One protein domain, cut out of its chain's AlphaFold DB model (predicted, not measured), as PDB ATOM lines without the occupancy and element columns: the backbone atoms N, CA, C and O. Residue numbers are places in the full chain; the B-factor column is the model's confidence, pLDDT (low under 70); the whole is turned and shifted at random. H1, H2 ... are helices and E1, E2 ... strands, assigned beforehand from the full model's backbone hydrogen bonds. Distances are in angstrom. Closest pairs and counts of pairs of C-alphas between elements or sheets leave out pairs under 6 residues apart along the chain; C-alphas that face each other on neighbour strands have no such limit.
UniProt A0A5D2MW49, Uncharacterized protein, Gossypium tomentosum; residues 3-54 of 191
ATOM      1  N   GLN A   3     224.500 179.905 286.496       83.00
ATOM      2  CA  GLN A   3     223.824 178.714 287.055       83.00
ATOM      3  C   GLN A   3     222.746 179.056 288.103       83.00
ATOM      4  O   GLN A   3     221.778 178.320 288.292       83.00
ATOM      5  N   MET A   4     222.894 180.201 288.767       82.25
ATOM      6  CA  MET A   4     221.961 180.703 289.776       82.25
ATOM      7  C   MET A   4     220.846 181.555 289.165       82.25
ATOM      8  O   MET A   4     219.968 182.038 289.877       82.25
ATOM      9  N   LYS A   5     220.854 181.717 287.836       87.50
ATOM     10  CA  LYS A   5     219.974 182.623 287.096       87.50
ATOM     11  C   LYS A   5     219.977 184.036 287.692       87.50
ATOM     12  O   LYS A   5     218.926 184.638 287.874       87.50
ATOM     13  N   MET A   6     221.159 184.516 288.067       87.31
ATOM     14  CA  MET A   6     221.373 185.918 288.415       87.31
ATOM     15  C   MET A   6     221.783 186.656 287.148       87.31
ATOM     16  O   MET A   6     222.693 186.183 286.461       87.31
ATOM     17  N   ASP A   7     221.126 187.773 286.858       88.75
ATOM     18  CA  ASP A   7     221.382 188.569 285.659       88.75
ATOM     19  C   ASP A   7     221.225 190.068 285.930       88.75
ATOM     20  O   ASP A   7     220.538 190.467 286.875       88.75
ATOM     21  N   TRP A   8     221.867 190.891 285.105       87.62
ATOM     22  CA  TRP A   8     221.707 192.342 285.130       87.62
ATOM     23  C   TRP A   8     220.438 192.708 284.368       87.62
ATOM     24  O   TRP A   8     220.412 192.717 283.141       87.62
ATOM     25  N   VAL A   9     219.369 192.990 285.107       88.44
ATOM     26  CA  VAL A   9     218.081 193.389 284.535       88.44
ATOM     27  C   VAL A   9     217.958 194.912 284.537       88.44
ATOM     28  O   VAL A   9     218.431 195.550 285.481       88.44
ATOM     29  N   PRO A  10     217.336 195.520 283.516       88.50
ATOM     30  CA  PRO A  10     217.103 196.957 283.509       88.50
ATOM     31  C   PRO A  10     216.262 197.365 284.722       88.50
ATOM     32  O   PRO A  10     215.277 196.706 285.069       88.50
ATOM     33  N   TYR A  11     216.649 198.453 285.382       86.12
ATOM     34  CA  TYR A  11     215.806 199.057 286.402       86.12
ATOM     35  C   TYR A  11     214.585 199.689 285.736       86.12
ATOM     36  O   TYR A  11     214.722 200.543 284.864       86.12
ATOM     37  N   ILE A  12     213.395 199.294 286.185       83.69
ATOM     38  CA  ILE A  12     212.133 199.868 285.721       83.69
ATOM     39  C   ILE A  12     211.641 200.848 286.796       83.69
ATOM     40  O   ILE A  12     211.259 200.395 287.891       83.69
ATOM     41  N   PRO A  13     211.637 202.167 286.512       82.31
ATOM     42  CA  PRO A  13     211.074 203.171 287.407       82.31
ATOM     43  C   PRO A  13     209.639 202.818 287.787       82.31
ATOM     44  O   PRO A  13     208.901 202.277 286.966       82.31
ATOM     45  N   LEU A  14     209.244 203.127 289.024       81.94
ATOM     46  CA  LEU A  14     207.921 202.782 289.562       81.94
ATOM     47  C   LEU A  14     206.780 203.232 288.641       81.94
ATOM     48  O   LEU A  14     205.865 202.457 288.390       81.94
ATOM     49  N   GLU A  15     206.903 204.435 288.088       81.44
ATOM     50  CA  GLU A  15     205.948 205.065 287.170       81.44
ATOM     51  C   GLU A  15     205.746 204.279 285.865       81.44
ATOM     52  O   GLU A  15     204.671 204.312 285.277       81.44
ATOM     53  N   ASN A  16     206.762 203.527 285.430       76.00
ATOM     54  CA  ASN A  16     206.786 202.838 284.140       76.00
ATOM     55  C   ASN A  16     206.588 201.320 284.270       76.00
ATOM     56  O   ASN A  16     206.731 200.599 283.281       76.00
ATOM     57  N   ARG A  17     206.269 200.799 285.462       73.44
ATOM     58  CA  ARG A  17     206.139 199.344 285.687       73.44
ATOM     59  C   ARG A  17     204.982 198.692 284.935       73.44
ATOM     60  O   ARG A  17     205.055 197.494 284.681       73.44
ATOM     61  N   ASP A  18     203.991 199.480 284.532       71.38
ATOM     62  CA  ASP A  18     202.853 199.022 283.729       71.38
ATOM     63  C   ASP A  18     203.092 199.157 282.210       71.38
ATOM     64  O   ASP A  18     202.255 198.754 281.400       71.38
ATOM     65  N   SER A  19     204.234 199.721 281.794       68.44
ATOM     66  CA  SER A  19     204.584 199.924 280.383       68.44
ATOM     67  C   SER A  19     205.263 198.697 279.758       68.44
ATOM     68  O   SER A  19     205.785 197.824 280.453       68.44
ATOM     69  N   GLN A  20     205.270 198.615 278.420       64.31
ATOM     70  CA  GLN A  20     205.980 197.548 277.703       64.31
ATOM     71  C   GLN A  20     207.493 197.678 277.922       64.31
ATOM     72  O   GLN A  20     208.166 198.474 277.264       64.31
ATOM     73  N   VAL A  21     208.007 196.859 278.841       64.12
ATOM     74  CA  VAL A  21     209.398 196.847 279.318       64.12
ATOM     75  C   VAL A  21     210.416 196.749 278.176       64.12
ATOM     76  O   VAL A  21     211.467 197.381 278.239       64.12
ATOM     77  N   ASP A  22     210.077 196.041 277.097       65.38
ATOM     78  CA  ASP A  22     210.969 195.785 275.956       65.38
ATOM     79  C   ASP A  22     211.351 197.044 275.155       65.38
ATOM     80  O   ASP A  22     212.280 197.009 274.350       65.38
ATOM     81  N   ARG A  23     210.646 198.168 275.350       66.12
ATOM     82  CA  ARG A  23     210.904 199.434 274.639       66.12
ATOM     83  C   ARG A  23     211.660 200.468 275.476       66.12
ATOM     84  O   ARG A  23     211.944 201.555 274.976       66.12
ATOM     85  N   LEU A  24     211.974 200.162 276.735       69.50
ATOM     86  CA  LEU A  24     212.641 201.095 277.641       69.50
ATOM     87  C   LEU A  24     214.161 201.043 277.457       69.50
ATOM     88  O   LEU A  24     214.820 200.084 277.863       69.50
ATOM     89  N   GLN A  25     214.741 202.115 276.913       73.31
ATOM     90  CA  GLN A  25     216.185 202.337 277.000       73.31
ATOM     91  C   GLN A  25     216.552 202.652 278.453       73.31
ATOM     92  O   GLN A  25     216.296 203.745 278.956       73.31
ATOM     93  N   SER A  26     217.130 201.669 279.138       79.38
ATOM     94  CA  SER A  26     217.506 201.783 280.546       79.38
ATOM     95  C   SER A  26     219.002 202.039 280.671       79.38
ATOM     96  O   SER A  26     219.808 201.308 280.104       79.38
ATOM     97  N   GLN A  27     219.372 203.068 281.432       83.56
ATOM     98  CA  GLN A  27     220.772 203.369 281.766       83.56
ATOM     99  C   GLN A  27     221.209 202.705 283.080       83.56
ATOM    100  O   GLN A  27     222.397 202.565 283.350       83.56
ATOM    101  N   MET A  28     220.241 202.289 283.901       86.62
ATOM    102  CA  MET A  28     220.469 201.646 285.190       86.62
ATOM    103  C   MET A  28     220.099 200.172 285.114       86.62
ATOM    104  O   MET A  28     219.036 199.814 284.606       86.62
ATOM    105  N   PHE A  29     220.953 199.330 285.682       88.44
ATOM    106  CA  PHE A  29     220.748 197.890 285.754       88.44
ATOM    107  C   PHE A  29     220.893 197.420 287.196       88.44
ATOM    108  O   PHE A  29     221.694 197.949 287.966       88.44
ATOM    109  N   ILE A  30     220.108 196.414 287.558       88.56
ATOM    110  CA  ILE A  30     220.110 195.798 288.879       88.56
ATOM    111  C   ILE A  30     220.411 194.322 288.700       88.56
ATOM    112  O   ILE A  30     219.812 193.643 287.870       88.56
ATOM    113  N   LEU A  31     221.326 193.809 289.510       86.25
ATOM    114  CA  LEU A  31     221.576 192.382 289.577       86.25
ATOM    115  C   LEU A  31     220.399 191.700 290.290       86.25
ATOM    116  O   LEU A  31     220.169 191.928 291.476       86.25
ATOM    117  N   SER A  32     219.651 190.862 289.576       85.31
ATOM    118  CA  SER A  32     218.436 190.219 290.086       85.31
ATOM    119  C   SER A  32     218.375 188.735 289.736       85.31
ATOM    120  O   SER A  32     218.970 188.278 288.759       85.31
ATOM    121  N   CYS A  33     217.633 187.962 290.534       87.19
ATOM    122  CA  CYS A  33     217.344 186.568 290.222       87.19
ATOM    123  C   CYS A  33     216.174 186.477 289.237       87.19
ATOM    124  O   CYS A  33     215.055 186.882 289.544       87.19
ATOM    125  N   THR A  34     216.406 185.865 288.078       88.25
ATOM    126  CA  THR A  34     215.398 185.666 287.026       88.25
ATOM    127  C   THR A  34     214.603 184.362 287.193       88.25
ATOM    128  O   THR A  34     213.816 183.979 286.324       88.25
ATOM    129  N   GLN A  35     214.764 183.642 288.313       87.44
ATOM    130  CA  GLN A  35     213.918 182.483 288.623       87.44
ATOM    131  C   GLN A  35     212.492 182.892 288.990       87.44
ATOM    132  O   GLN A  35     212.246 183.883 289.673       87.44
ATOM    133  N   ARG A  36     211.530 182.047 288.601       85.44
ATOM    134  CA  ARG A  36     210.139 182.189 289.038       85.44
ATOM    135  C   ARG A  36     210.057 182.046 290.558       85.44
ATOM    136  O   ARG A  36     210.600 181.096 291.119       85.44
ATOM    137  N   ARG A  37     209.276 182.915 291.206       84.75
ATOM    138  CA  ARG A  37     209.070 182.918 292.670       84.75
ATOM    139  C   ARG A  37     208.682 181.552 293.249       84.75
ATOM    140  O   ARG A  37     209.118 181.217 294.342       84.75
ATOM    141  N   VAL A  38     207.893 180.753 292.525       87.12
ATOM    142  CA  VAL A  38     207.483 179.406 292.973       87.12
ATOM    143  C   VAL A  38     208.687 178.467 293.112       87.12
ATOM    144  O   VAL A  38     208.791 177.761 294.109       87.12
ATOM    145  N   ALA A  39     209.629 178.514 292.167       84.44
ATOM    146  CA  ALA A  39     210.847 177.705 292.221       84.44
ATOM    147  C   ALA A  39     211.777 178.144 293.363       84.44
ATOM    148  O   ALA A  39     212.440 177.306 293.965       84.44
ATOM    149  N   LEU A  40     211.783 179.442 293.693       83.25
ATOM    150  CA  LEU A  40     212.534 179.960 294.837       83.25
ATOM    151  C   LEU A  40     211.976 179.442 296.171       83.25
ATOM    152  O   LEU A  40     212.749 179.085 297.053       83.25
ATOM    153  N   LYS A  41     210.645 179.342 296.308       85.19
ATOM    154  CA  LYS A  41     209.990 178.830 297.529       85.19
ATOM    155  C   LYS A  41     210.262 177.349 297.801       85.19
ATOM    156  O   LYS A  41     210.242 176.939 298.952       85.19
ATOM    157  N   GLN A  42     210.476 176.556 296.754       87.94
ATOM    158  CA  GLN A  42     210.708 175.108 296.847       87.94
ATOM    159  C   GLN A  42     212.200 174.744 296.823       87.94
ATOM    160  O   GLN A  42     212.559 173.585 296.623       87.94
ATOM    161  N   MET A  43     213.081 175.732 296.965       86.94
ATOM    162  CA  MET A  43     214.513 175.514 296.859       86.94
ATOM    163  C   MET A  43     215.043 174.744 298.071       86.94
ATOM    164  O   MET A  43     214.701 175.051 299.211       86.94
ATOM    165  N   ASN A  44     215.903 173.756 297.826       89.75
ATOM    166  CA  ASN A  44     216.599 173.059 298.901       89.75
ATOM    167  C   ASN A  44     217.616 173.980 299.595       89.75
ATOM    168  O   ASN A  44     218.140 174.928 298.999       89.75
ATOM    169  N   ILE A  45     217.915 173.666 300.857       88.50
ATOM    170  CA  ILE A  45     218.773 174.490 301.714       88.50
ATOM    171  C   ILE A  45     220.162 174.708 301.100       88.50
ATOM    172  O   ILE A  45     220.628 175.842 301.058       88.50
ATOM    173  N   ASP A  46     220.775 173.672 300.520       86.75
ATOM    174  CA  ASP A  46     222.120 173.774 299.934       86.75
ATOM    175  C   ASP A  46     222.178 174.790 298.796       86.75
ATOM    176  O   ASP A  46     223.145 175.534 298.638       86.75
ATOM    177  N   ARG A  47     221.127 174.838 297.975       85.44
ATOM    178  CA  ARG A  47     221.060 175.785 296.867       85.44
ATOM    179  C   ARG A  47     220.702 177.177 297.358       85.44
ATOM    180  O   ARG A  47     221.262 178.127 296.824       85.44
ATOM    181  N   LEU A  48     219.859 177.304 298.384       85.38
ATOM    182  CA  LEU A  48     219.588 178.584 299.040       85.38
ATOM    183  C   LEU A  48     220.881 179.196 299.594       85.38
ATOM    184  O   LEU A  48     221.160 180.365 299.332       85.38
ATOM    185  N   LYS A  49     221.723 178.394 300.258       85.56
ATOM    186  CA  LYS A  49     223.026 178.841 300.768       85.56
ATOM    187  C   LYS A  49     223.932 179.394 299.678       85.56
ATOM    188  O   LYS A  49     224.605 180.392 299.903       85.56
ATOM    189  N   LYS A  50     223.888 178.848 298.460       84.00
ATOM    190  CA  LYS A  50     224.646 179.427 297.341       84.00
ATOM    191  C   LYS A  50     224.253 180.881 297.066       84.00
ATOM    192  O   LYS A  50     225.138 181.649 296.710       84.00
ATOM    193  N   TYR A  51     222.978 181.266 297.226       81.94
ATOM    194  CA  TYR A  51     222.515 182.656 297.046       81.94
ATOM    195  C   TYR A  51     223.036 183.590 298.128       81.94
ATOM    196  O   TYR A  51     223.406 184.712 297.801       81.94
ATOM    197  N   GLU A  52     223.132 183.123 299.372       78.69
ATOM    198  CA  GLU A  52     223.692 183.914 300.475       78.69
ATOM    199  C   GLU A  52     225.163 184.285 300.220       78.69
ATOM    200  O   GLU A  52     225.563 185.424 300.445       78.69
ATOM    201  N   TYR A  53     225.954 183.358 299.669       74.25
ATOM    202  CA  TYR A  53     227.369 183.585 299.340       74.25
ATOM    203  C   TYR A  53     227.601 184.164 297.938       74.25
ATOM    204  O   TYR A  53     228.742 184.317 297.500       74.25
ATOM    205  N   CYS A  54     226.536 184.496 297.210       73.56
ATOM    206  CA  CYS A  54     226.621 185.007 295.849       73.56
ATOM    207  C   CYS A  54     226.881 186.516 295.839       73.56
ATOM    208  O   CYS A  54     226.049 187.307 295.397       73.56
TER     209      CYS A  54
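This is residues 3 to 54 of the 191 residues of an uncharacterized protein of Gossypium tomentosum (UniProt A0A5D2MW49). A short ribbon of two antiparallel strands, the hairpin E1 and E2, has a wide loop, residues 11 to 28, at one end and two short helices, H1 and H2, strung out beyond the other, with residues 41 to 46 standing free. The 52 printed residues, in the order E1, E2, H1, H2, are mixed in class, with 23 in named elements. The whole is loose and elongated, with a radius of gyration of the C-alphas of 13.8 A and spans of 37 by 20 by 17 A.

E1, residues 6 to 10, begins at C-alpha 6 (221.373, 185.918, 288.415) and measures 12.8 A. E2, residues 29 to 33, measures 12.6 A. H1 is residues 37 to 41, 6.4 A. H2, residues 45 to 52, measures 10.7 A and ends at C-alpha 52 (223.692, 183.914, 300.475).

E1 and E2 are antiparallel at 142 degrees, with N 7 and O 32 at 2.9 A, within hydrogen-bond range. H1 and H2 are only just apart, closest 8.3 A. Every O i to N i+4 pair is within range in H1, 3 of 4 in H2.

The printed part has no cut. The link E1 to E2 is long. Residues 19 to 24 have pLDDT under 70.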